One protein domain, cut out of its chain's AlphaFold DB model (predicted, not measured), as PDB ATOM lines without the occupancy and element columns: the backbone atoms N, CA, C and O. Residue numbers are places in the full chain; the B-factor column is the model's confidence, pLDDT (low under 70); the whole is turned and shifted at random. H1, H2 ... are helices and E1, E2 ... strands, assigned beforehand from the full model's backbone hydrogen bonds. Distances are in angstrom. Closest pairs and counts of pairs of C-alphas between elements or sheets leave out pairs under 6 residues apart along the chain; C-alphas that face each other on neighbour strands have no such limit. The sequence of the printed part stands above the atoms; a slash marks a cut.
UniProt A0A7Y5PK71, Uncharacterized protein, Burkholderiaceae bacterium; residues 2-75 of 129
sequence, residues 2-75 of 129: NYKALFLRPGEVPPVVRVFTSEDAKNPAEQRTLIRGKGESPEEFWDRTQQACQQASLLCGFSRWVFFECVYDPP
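AT A GLANCE: This is residues 2 to 75 of the 129 residues of an uncharacterized protein of Burkholderiaceae bacterium (UniProt A0A7Y5PK71). A twisted sheet of four strands has one long helix, H1, packed over one face and running along the strands, two layers in all; the other face bears no named helix. E2 and E4 make the middle of the sheet, the hairpin partner E3 is at one edge and the short E1 at the other. The printed part has 74 residues, with four named strands and one named helix in the chain order E1, E2, E3, H1, E4; the sheet is mixed, in the order E1, E4, E2, E3, and the class is mixed, helices and strands. The whole is compact, with a radius of gyration of the C-alphas of 12.0 A, and elongated, spanning 34 by 20 by 18 A.

HOW THE PARTS SIT: In the sheet, E2, residues 16 to 21, and E4, residues 66 to 72, are antiparallel inner strands; N 67 and O 20, at 2.8 A, are within hydrogen-bond range. E3, residues 31 to 35, is an edge strand and forms a hairpin with E2, antiparallel at 164 degrees, with N 19 and O 32 2.8 A apart. The other edge strand, E1, residues 3 to 5, is parallel to E4 at 24 degrees, with N 4 and O 66 3.1 A apart. E1 and E3 are apart. The sheet is only just strongly twisted, its C-alphas lying up to 4.1 A off their best plane. H1, residues 42 to 59, is on the sheet at a height over the sheet of 8.2 A. It lies over E2 and only just over E4, on which 3 of its 18 C-alphas fall. On the local plane its line and that of E2 stand at 17 degrees, along the strands. The closest C-alphas of H1 and E2 are those of Cys 53 and Val 19, 6.3 A apart. E3, H1 and E4 form a split strand-helix-strand unit, two strands running the same way with E2 between them in the sheet, and its crossover is right-handed. In H1 every O i to N i+4 pair is within hydrogen-bond range.

IN THESE COORDINATES: E2 measures 17.0 A from first to last C-alpha, E4 18.9 A, E3 13.5 A and E1 6.9 A. E1 begins with C-alpha 3 at (-29.656, -25.286, 16.952). H1, 25.8 A long, begins with C-alpha 42 at (-26.425, -42.319, 9.396). E4 ends with C-alpha 72 at (-38.703, -36.452, 3.486).

THE WHOLE: The two C-alphas farthest apart are those of Gly 61 and Pro 75, 37.4 A. The printed part has no cut, and its four links between elements are short. The mean pLDDT of the printed part is 73.1; residues 2 to 15, 22 to 28, 37 to 39 and 71 to 75 are under 70.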
ATOM      1  N   ASN A   2     -26.849 -22.092  18.656       60.22
ATOM      2  CA  ASN A   2     -28.283 -22.264  18.892       60.22
ATOM      3  C   ASN A   2     -28.917 -23.061  17.741       60.22
ATOM      4  O   ASN A   2     -29.271 -22.482  16.712       60.22
ATOM      5  N   TYR A   3     -29.021 -24.382  17.915       64.81
ATOM      6  CA  TYR A   3     -29.656 -25.286  16.952       64.81
ATOM      7  C   TYR A   3     -30.981 -25.814  17.482       64.81
ATOM      8  O   TYR A   3     -31.093 -26.117  18.671       64.81
ATOM      9  N   LYS A   4     -31.969 -25.982  16.600       69.75
ATOM     10  CA  LYS A   4     -33.229 -26.643  16.949       69.75
ATOM     11  C   LYS A   4     -33.681 -27.601  15.848       69.75
ATOM     12  O   LYS A   4     -33.865 -27.195  14.703       69.75
ATOM     13  N   ALA A   5     -33.898 -28.858  16.229       67.38
ATOM     14  CA  ALA A   5     -34.592 -29.840  15.404       67.38
ATOM     15  C   ALA A   5     -36.098 -29.560  15.449       67.38
ATOM     16  O   ALA A   5     -36.646 -29.377  16.540       67.38
ATOM     17  N   LEU A   6     -36.769 -29.530  14.299       61.84
ATOM     18  CA  LEU A   6     -38.217 -29.290  14.256       61.84
ATOM     19  C   LEU A   6     -39.040 -30.572  14.073       61.84
ATOM     20  O   LEU A   6     -40.139 -30.643  14.610       61.84
ATOM     21  N   PHE A   7     -38.507 -31.597  13.395       59.00
ATOM     22  CA  PHE A   7     -39.278 -32.792  13.011       59.00
ATOM     23  C   PHE A   7     -38.411 -34.054  12.868       59.00
ATOM     24  O   PHE A   7     -38.381 -34.667  11.806       59.00
ATOM     25  N   LEU A   8     -37.672 -34.436  13.914       60.06
ATOM     26  CA  LEU A   8     -36.957 -35.719  13.935       60.06
ATOM     27  C   LEU A   8     -37.620 -36.690  14.902       60.06
ATOM     28  O   LEU A   8     -37.840 -36.347  16.067       60.06
ATOM     29  N   ARG A   9     -37.916 -37.904  14.428       63.50
ATOM     30  CA  ARG A   9     -38.297 -39.010  15.308       63.50
ATOM     31  C   ARG A   9     -37.091 -39.386  16.181       63.50
ATOM     32  O   ARG A   9     -35.959 -39.368  15.691       63.50
ATOM     33  N   PRO A  10     -37.290 -39.712  17.469       58.22
ATOM     34  CA  PRO A  10     -36.193 -40.133  18.333       58.22
ATOM     35  C   PRO A  10     -35.481 -41.368  17.760       58.22
ATOM     36  O   PRO A  10     -36.119 -42.390  17.534       58.22
ATOM     37  N   GLY A  11     -34.166 -41.275  17.544       59.19
ATOM     38  CA  GLY A  11     -33.337 -42.399  17.087       59.19
ATOM     39  C   GLY A  11     -33.336 -42.663  15.578       59.19
ATOM     40  O   GLY A  11     -32.656 -43.588  15.146       59.19
ATOM     41  N   GLU A  12     -34.036 -41.858  14.773       62.91
ATOM     42  CA  GLU A  12     -34.092 -42.028  13.318       62.91
ATOM     43  C   GLU A  12     -33.358 -40.890  12.596       62.91
ATOM     44  O   GLU A  12     -33.585 -39.707  12.862       62.91
ATOM     45  N   VAL A  13     -32.464 -41.253  11.670       65.19
ATOM     46  CA  VAL A  13     -31.751 -40.297  10.816       65.19
ATOM     47  C   VAL A  13     -32.452 -40.250   9.456       65.19
ATOM     48  O   VAL A  13     -32.344 -41.213   8.688       65.19
ATOM     49  N   PRO A  14     -33.157 -39.157   9.127       68.88
ATOM     50  CA  PRO A  14     -33.899 -39.071   7.878       68.88
ATOM     51  C   PRO A  14     -32.944 -38.999   6.680       68.88
ATOM     52  O   PRO A  14     -31.851 -38.445   6.792       68.88
ATOM     53  N   PRO A  15     -33.335 -39.503   5.501       66.88
ATOM     54  CA  PRO A  15     -32.491 -39.468   4.307       66.88
ATOM     55  C   PRO A  15     -32.375 -38.070   3.686       66.88
ATOM     56  O   PRO A  15     -31.497 -37.854   2.849       66.88
ATOM     57  N   VAL A  16     -33.263 -37.135   4.046       75.31
ATOM     58  CA  VAL A  16     -33.246 -35.756   3.548       75.31
ATOM     59  C   VAL A  16     -33.480 -34.782   4.696       75.31
ATOM     60  O   VAL A  16     -34.538 -34.786   5.326       75.31
ATOM     61  N   VAL A  17     -32.508 -33.899   4.915       80.25
ATOM     62  CA  VAL A  17     -32.572 -32.839   5.926       80.25
ATOM     63  C   VAL A  17     -32.456 -31.489   5.248       80.25
ATOM     64  O   VAL A  17     -31.586 -31.281   4.406       80.25
ATOM     65  N   ARG A  18     -33.294 -30.536   5.637       83.81
ATOM     66  CA  ARG A  18     -33.112 -29.126   5.289       83.81
ATOM     67  C   ARG A  18     -32.580 -28.391   6.494       83.81
ATOM     68  O   ARG A  18     -33.168 -28.478   7.562       83.81
ATOM     69  N   VAL A  19     -31.490 -27.665   6.297       86.12
ATOM     70  CA  VAL A  19     -30.890 -26.737   7.253       86.12
ATOM     71  C   VAL A  19     -31.231 -25.325   6.807       86.12
ATOM     72  O   VAL A  19     -31.076 -25.001   5.629       86.12
ATOM     73  N   PHE A  20     -31.694 -24.483   7.721       84.00
ATOM     74  CA  PHE A  20     -32.064 -23.112   7.400       84.00
ATOM     75  C   PHE A  20     -31.923 -22.171   8.596       84.00
ATOM     76  O   PHE A  20     -32.048 -22.577   9.749       84.00
ATOM     77  N   THR A  21     -31.659 -20.895   8.338       82.12
ATOM     78  CA  THR A  21     -31.582 -19.847   9.374       82.12
ATOM     79  C   THR A  21     -32.879 -19.054   9.404       82.12
ATOM     80  O   THR A  21     -33.310 -18.609   8.340       82.12
ATOM     81  N   SER A  22     -33.484 -18.802  10.567       69.19
ATOM     82  CA  SER A  22     -34.720 -17.997  10.598       69.19
ATOM     83  C   SER A  22     -34.494 -16.509  10.884       69.19
ATOM     84  O   SER A  22     -33.618 -16.121  11.656       69.19
ATOM     85  N   GLU A  23     -35.375 -15.699  10.293       59.78
ATOM     86  CA  GLU A  23     -36.133 -14.645  10.994       59.78
ATOM     87  C   GLU A  23     -37.636 -15.002  10.985       59.78
ATOM     88  O   GLU A  23     -38.301 -14.873  12.005       59.78
ATOM     89  N   ASP A  24     -38.126 -15.593   9.887       55.91
ATOM     90  CA  ASP A  24     -39.443 -16.225   9.726       55.91
ATOM     91  C   ASP A  24     -39.246 -17.506   8.882       55.91
ATOM     92  O   ASP A  24     -38.449 -17.501   7.941       55.91
ATOM     93  N   ALA A  25     -39.924 -18.614   9.201       53.28
ATOM     94  CA  ALA A  25     -39.731 -19.911   8.522       53.28
ATOM     95  C   ALA A  25     -40.065 -19.867   7.015       53.28
ATOM     96  O   ALA A  25     -39.718 -20.778   6.268       53.28
ATOM     97  N   LYS A  26     -40.732 -18.796   6.570       56.28
ATOM     98  CA  LYS A  26     -41.129 -18.559   5.178       56.28
ATOM     99  C   LYS A  26     -40.057 -17.883   4.322       56.28
ATOM    100  O   LYS A  26     -40.201 -17.892   3.104       56.28
ATOM    101  N   ASN A  27     -39.031 -17.274   4.921       62.81
ATOM    102  CA  ASN A  27     -37.981 -16.588   4.165       62.81
ATOM    103  C   ASN A  27     -36.626 -16.667   4.891       62.81
ATOM    104  O   ASN A  27     -36.206 -15.708   5.549       62.81
ATOM    105  N   PRO A  28     -35.967 -17.836   4.857       68.94
ATOM    106  CA  PRO A  28     -34.686 -18.015   5.519       68.94
ATOM    107  C   PRO A  28     -33.578 -17.227   4.810       68.94
ATOM    108  O   PRO A  28     -33.507 -17.211   3.585       68.94
ATOM    109  N   ALA A  29     -32.686 -16.602   5.586       71.38
ATOM    110  CA  ALA A  29     -31.515 -15.905   5.036       71.38
ATOM    111  C   ALA A  29     -30.538 -16.875   4.348       71.38
ATOM    112  O   ALA A  29     -29.934 -16.540   3.338       71.38
ATOM    113  N   GLU A  30     -30.433 -18.089   4.882       79.31
ATOM    114  CA  GLU A  30     -29.683 -19.204   4.325       79.31
ATOM    115  C   GLU A  30     -30.525 -20.473   4.403       79.31
ATOM    116  O   GLU A  30     -31.115 -20.775   5.446       79.31
ATOM    117  N   GLN A  31     -30.549 -21.240   3.313       82.88
ATOM    118  CA  GLN A  31     -31.225 -22.532   3.231       82.88
ATOM    119  C   GLN A  31     -30.384 -23.523   2.431       82.88
ATOM    120  O   GLN A  31     -29.911 -23.230   1.334       82.88
ATOM    121  N   ARG A  32     -30.254 -24.745   2.952       81.12
ATOM    122  CA  ARG A  32     -29.560 -25.844   2.283       81.12
ATOM    123  C   ARG A  32     -30.277 -27.167   2.522       81.12
ATOM    124  O   ARG A  32     -30.552 -27.529   3.659       81.12
ATOM    125  N   THR A  33     -30.518 -27.919   1.453       83.12
ATOM    126  CA  THR A  33     -31.039 -29.290   1.530       83.12
ATOM    127  C   THR A  33     -29.890 -30.283   1.385       83.12
ATOM    128  O   THR A  33     -29.121 -30.219   0.426       83.12
ATOM    129  N   LEU A  34     -29.777 -31.206   2.335       77.94
ATOM    130  CA  LEU A  34     -28.824 -32.303   2.361       77.94
ATOM    131  C   LEU A  34     -29.559 -33.612   2.087       77.94
ATOM    132  O   LEU A  34     -30.596 -33.888   2.683       77.94
ATOM    133  N   ILE A  35     -28.997 -34.418   1.193       76.38
ATOM    134  CA  ILE A  35     -29.485 -35.760   0.866       76.38
ATOM    135  C   ILE A  35     -28.403 -36.747   1.284       76.38
ATOM    136  O   ILE A  35     -27.225 -36.502   0.986       76.38
ATOM    137  N   ARG A  36     -28.785 -37.835   1.957       75.19
ATOM    138  CA  ARG A  36     -27.863 -38.911   2.330       75.19
ATOM    139  C   ARG A  36     -27.282 -39.568   1.078       75.19
ATOM    140  O   ARG A  36     -28.015 -39.976   0.174       75.19
ATOM    141  N   GLY A  37     -25.960 -39.622   1.004       67.00
ATOM    142  CA  GLY A  37     -25.209 -40.216  -0.092       67.00
ATOM    143  C   GLY A  37     -25.376 -41.733  -0.151       67.00
ATOM    144  O   GLY A  37     -25.685 -42.395   0.839       67.00
ATOM    145  N   LYS A  38     -25.152 -42.315  -1.333       59.81
ATOM    146  CA  LYS A  38     -25.136 -43.773  -1.494       59.81
ATOM    147  C   LYS A  38     -23.941 -44.347  -0.724       59.81
ATOM    148  O   LYS A  38     -22.809 -44.059  -1.092       59.81
ATOM    149  N   GLY A  39     -24.209 -45.171   0.288       66.88
ATOM    150  CA  GLY A  39     -23.180 -45.768   1.150       66.88
ATOM    151  C   GLY A  39     -22.719 -44.879   2.309       66.88
ATOM    152  O   GLY A  39     -21.861 -45.315   3.062       66.88
ATOM    153  N   GLU A  40     -23.289 -43.678   2.462       74.00
ATOM    154  CA  GLU A  40     -23.041 -42.808   3.617       74.00
ATOM    155  C   GLU A  40     -23.800 -43.349   4.835       74.00
ATOM    156  O   GLU A  40     -25.007 -43.623   4.750       74.00
ATOM    157  N   SER A  41     -23.101 -43.509   5.957       79.88
ATOM    158  CA  SER A  41     -23.716 -43.973   7.198       79.88
ATOM    159  C   SER A  41     -24.639 -42.897   7.801       79.88
ATOM    160  O   SER A  41     -24.504 -41.704   7.505       79.88
ATOM    161  N   PRO A  42     -25.612 -43.278   8.650       78.00
ATOM    162  CA  PRO A  42     -26.425 -42.319   9.396       78.00
ATOM    163  C   PRO A  42     -25.591 -41.302  10.188       78.00
ATOM    164  O   PRO A  42     -25.930 -40.120  10.216       78.00
ATOM    165  N   GLU A  43     -24.492 -41.749  10.793       83.19
ATOM    166  CA  GLU A  43     -23.567 -40.924  11.568       83.19
ATOM    167  C   GLU A  43     -22.831 -39.920  10.675       83.19
ATOM    168  O   GLU A  43     -22.832 -38.728  10.972       83.19
ATOM    169  N   GLU A  44     -22.289 -40.370   9.538       82.56
ATOM    170  CA  GLU A  44     -21.607 -39.503   8.566       82.56
ATOM    171  C   GLU A  44     -22.546 -38.417   8.020       82.56
ATOM    172  O   GLU A  44     -22.188 -37.238   7.917       82.56
ATOM    173  N   PHE A  45     -23.791 -38.797   7.721       84.12
ATOM    174  CA  PHE A  45     -24.809 -37.855   7.274       84.12
ATOM    175  C   PHE A  45     -25.178 -36.839   8.362       84.12
ATOM    176  O   PHE A  45     -25.416 -35.655   8.078       84.12
ATOM    177  N   TRP A  46     -25.209 -37.278   9.618       85.31
ATOM    178  CA  TRP A  46     -25.484 -36.411  10.752       85.31
ATOM    179  C   TRP A  46     -24.349 -35.423  11.007       85.31
ATOM    180  O   TRP A  46     -24.608 -34.228  11.163       85.31
ATOM    181  N   ASP A  47     -23.099 -35.874  10.941       88.38
ATOM    182  CA  ASP A  47     -21.921 -35.012  11.038       88.38
ATOM    183  C   ASP A  47     -21.935 -33.938   9.946       88.38
ATOM    184  O   ASP A  47     -21.744 -32.750  10.221       88.38
ATOM    185  N   ARG A  48     -22.274 -34.317   8.708       88.62
ATOM    186  CA  ARG A  48     -22.432 -33.369   7.597       88.62
ATOM    187  C   ARG A  48     -23.583 -32.385   7.819       88.62
ATOM    188  O   ARG A  48     -23.477 -31.212   7.452       88.62
ATOM    189  N   THR A  49     -24.662 -32.830   8.455       86.00
ATOM    190  CA  THR A  49     -25.779 -31.965   8.861       86.00
ATOM    191  C   THR A  49     -25.335 -30.948   9.911       86.00
ATOM    192  O   THR A  49     -25.599 -29.756   9.756       86.00
ATOM    193  N   GLN A  50     -24.583 -31.374  10.928       86.06
ATOM    194  CA  GLN A  50     -24.021 -30.480  11.944       86.06
ATOM    195  C   GLN A  50     -23.048 -29.461  11.336       86.06
ATOM    196  O   GLN A  50     -23.120 -28.274  11.656       86.06
ATOM    197  N   GLN A  51     -22.185 -29.887  10.410       88.44
ATOM    198  CA  GLN A  51     -21.284 -28.984   9.687       88.44
ATOM    199  C   GLN A  51     -22.054 -27.939   8.870       88.44
ATOM    200  O   GLN A  51     -21.704 -26.757   8.886       88.44
ATOM    201  N   ALA A  52     -23.134 -28.335   8.191       86.06
ATOM    202  CA  ALA A  52     -23.983 -27.394   7.465       86.06
ATOM    203  C   ALA A  52     -24.665 -26.391   8.408       86.06
ATOM    204  O   ALA A  52     -24.729 -25.202   8.095       86.06
ATOM    205  N   CYS A  53     -25.106 -26.840   9.586       85.44
ATOM    206  CA  CYS A  53     -25.644 -25.960  10.617       85.44
ATOM    207  C   CYS A  53     -24.595 -24.952  11.120       85.44
ATOM    208  O   CYS A  53     -24.901 -23.767  11.285       85.44
ATOM    209  N   GLN A  54     -23.347 -25.390  11.308       85.62
ATOM    210  CA  GLN A  54     -22.244 -24.514  11.706       85.62
ATOM    211  C   GLN A  54     -21.949 -23.445  10.654       85.62
ATOM    212  O   GLN A  54     -21.824 -22.266  10.988       85.62
ATOM    213  N   GLN A  55     -21.895 -23.842   9.382       86.25
ATOM    214  CA  GLN A  55     -21.699 -22.917   8.268       86.25
ATOM    215  C   GLN A  55     -22.833 -21.894   8.173       86.25
ATOM    216  O   GLN A  55     -22.567 -20.702   8.053       86.25
ATOM    217  N   ALA A  56     -24.087 -22.334   8.292       83.44
ATOM    218  CA  ALA A  56     -25.239 -21.437   8.272       83.44
ATOM    219  C   ALA A  56     -25.195 -20.421   9.432       83.44
ATOM    220  O   ALA A  56     -25.493 -19.240   9.252       83.44
ATOM    221  N   SER A  57     -24.748 -20.856  10.615       81.94
ATOM    222  CA  SER A  57     -24.571 -19.976  11.773       81.94
ATOM    223  C   SER A  57     -23.471 -18.931  11.555       81.94
ATOM    224  O   SER A  57     -23.677 -17.762  11.882       81.94
ATOM    225  N   LEU A  58     -22.337 -19.327  10.964       83.25
ATOM    226  CA  LEU A  58     -21.234 -18.426  10.607       83.25
ATOM    227  C   LEU A  58     -21.673 -17.363   9.594       83.25
ATOM    228  O   LEU A  58     -21.406 -16.180   9.798       83.25
ATOM    229  N   LEU A  59     -22.384 -17.771   8.538       80.81
ATOM    230  CA  LEU A  59     -22.878 -16.870   7.487       80.81
ATOM    231  C   LEU A  59     -23.855 -15.820   8.032       80.81
ATOM    232  O   LEU A  59     -23.857 -14.678   7.586       80.81
ATOM    233  N   CYS A  60     -24.630 -16.180   9.055       75.44
ATOM    234  CA  CYS A  60     -25.553 -15.270   9.734       75.44
ATOM    235  C   CYS A  60     -24.931 -14.537  10.940       75.44
ATOM    236  O   CYS A  60     -25.657 -13.971  11.767       75.44
ATOM    237  N   GLY A  61     -23.601 -14.571  11.092       75.38
ATOM    238  CA  GLY A  61     -22.881 -13.877  12.163       75.38
ATOM    239  C   GLY A  61     -23.290 -14.311  13.574       75.38
ATOM    240  O   GLY A  61     -23.293 -13.489  14.484       75.38
ATOM    241  N   PHE A  62     -23.707 -15.570  13.751       71.88
ATOM    242  CA  PHE A  62     -24.212 -16.148  15.011       71.88
ATOM    243  C   PHE A  62     -25.425 -15.438  15.637       71.88
ATOM    244  O   PHE A  62     -25.846 -15.787  16.738       71.88
ATOM    245  N   SER A  63     -26.011 -14.469  14.938       70.38
ATOM    246  CA  SER A  63     -27.131 -13.663  15.430       70.38
ATOM    247  C   SER A  63     -28.483 -14.377  15.321       70.38
ATOM    248  O   SER A  63     -29.473 -13.918  15.886       70.38
ATOM    249  N   ARG A  64     -28.529 -15.508  14.603       73.69
ATOM    250  CA  ARG A  64     -29.762 -16.209  14.227       73.69
ATOM    251  C   ARG A  64     -29.795 -17.642  14.738       73.69
ATOM    252  O   ARG A  64     -28.761 -18.297  14.890       73.69
ATOM    253  N   TRP A  65     -31.012 -18.134  14.946       79.94
ATOM    254  CA  TRP A  65     -31.257 -19.554  15.160       79.94
ATOM    255  C   TRP A  65     -31.096 -20.312  13.849       79.94
ATOM    256  O   TRP A  65     -31.609 -19.897  12.805       79.94
ATOM    257  N   VAL A  66     -30.396 -21.439  13.931       81.56
ATOM    258  CA  VAL A  66     -30.294 -22.397  12.836       81.56
ATOM    259  C   VAL A  66     -31.222 -23.558  13.154       81.56
ATOM    260  O   VAL A  66     -31.158 -24.173  14.220       81.56
ATOM    261  N   PHE A  67     -32.100 -23.847  12.215       81.81
ATOM    262  CA  PHE A  67     -33.053 -24.931  12.287       81.81
ATOM    263  C   PHE A  67     -32.646 -26.007  11.309       81.81
ATOM    264  O   PHE A  67     -32.014 -25.742  10.282       81.81
ATOM    265  N   PHE A  68     -33.056 -27.223  11.617       79.06
ATOM    266  CA  PHE A  68     -33.087 -28.262  10.617       79.06
ATOM    267  C   PHE A  68     -34.332 -29.131  10.775       79.06
ATOM    268  O   PHE A  68     -34.848 -29.340  11.880       79.06
ATOM    269  N   GLU A  69     -34.825 -29.624   9.647       75.44
ATOM    270  CA  GLU A  69     -36.033 -30.437   9.559       75.44
ATOM    271  C   GLU A  69     -35.838 -31.623   8.620       75.44
ATOM    272  O   GLU A  69     -35.075 -31.551   7.654       75.44
ATOM    273  N   CYS A  70     -36.559 -32.707   8.896       71.06
ATOM    274  CA  CYS A  70     -36.768 -33.762   7.921       71.06
ATOM    275  C   CYS A  70     -37.690 -33.223   6.820       71.06
ATOM    276  O   CYS A  70     -38.816 -32.821   7.104       71.06
ATOM    277  N   VAL A  71     -37.214 -33.204   5.576       65.94
ATOM    278  CA  VAL A  71     -38.047 -32.816   4.418       65.94
ATOM    279  C   VAL A  71     -38.752 -34.029   3.826       65.94
ATOM    280  O   VAL A  71     -39.786 -33.897   3.179       65.94
ATOM    281  N   TYR A  72     -38.176 -35.213   4.023       58.44
ATOM    282  CA  TYR A  72     -38.703 -36.452   3.486       58.44
ATOM    283  C   TYR A  72     -38.388 -37.612   4.421       58.44
ATOM    284  O   TYR A  72     -37.222 -37.967   4.616       58.44
ATOM    285  N   ASP A  73     -39.452 -38.193   4.958       53.00
ATOM    286  CA  ASP A  73     -39.430 -39.427   5.726       53.00
ATOM    287  C   ASP A  73     -39.823 -40.568   4.771       53.00
ATOM    288  O   ASP A  73     -40.950 -40.570   4.260       53.00
ATOM    289  N   PRO A  74     -38.906 -41.480   4.407       46.88
ATOM    290  CA  PRO A  74     -39.265 -42.635   3.606       46.88
ATOM    291  C   PRO A  74     -40.225 -43.504   4.433       46.88
ATOM    292  O   PRO A  74     -40.078 -43.589   5.651       46.88
ATOM    293  N   PRO A  75     -41.219 -44.157   3.808       46.06
ATOM    294  CA  PRO A  75     -42.124 -45.036   4.538       46.06
ATOM    295  C   PRO A  75     -41.337 -46.127   5.277       46.06
ATOM    296  O   PRO A  75     -40.375 -46.684   4.732       46.06
TER     297      PRO A  75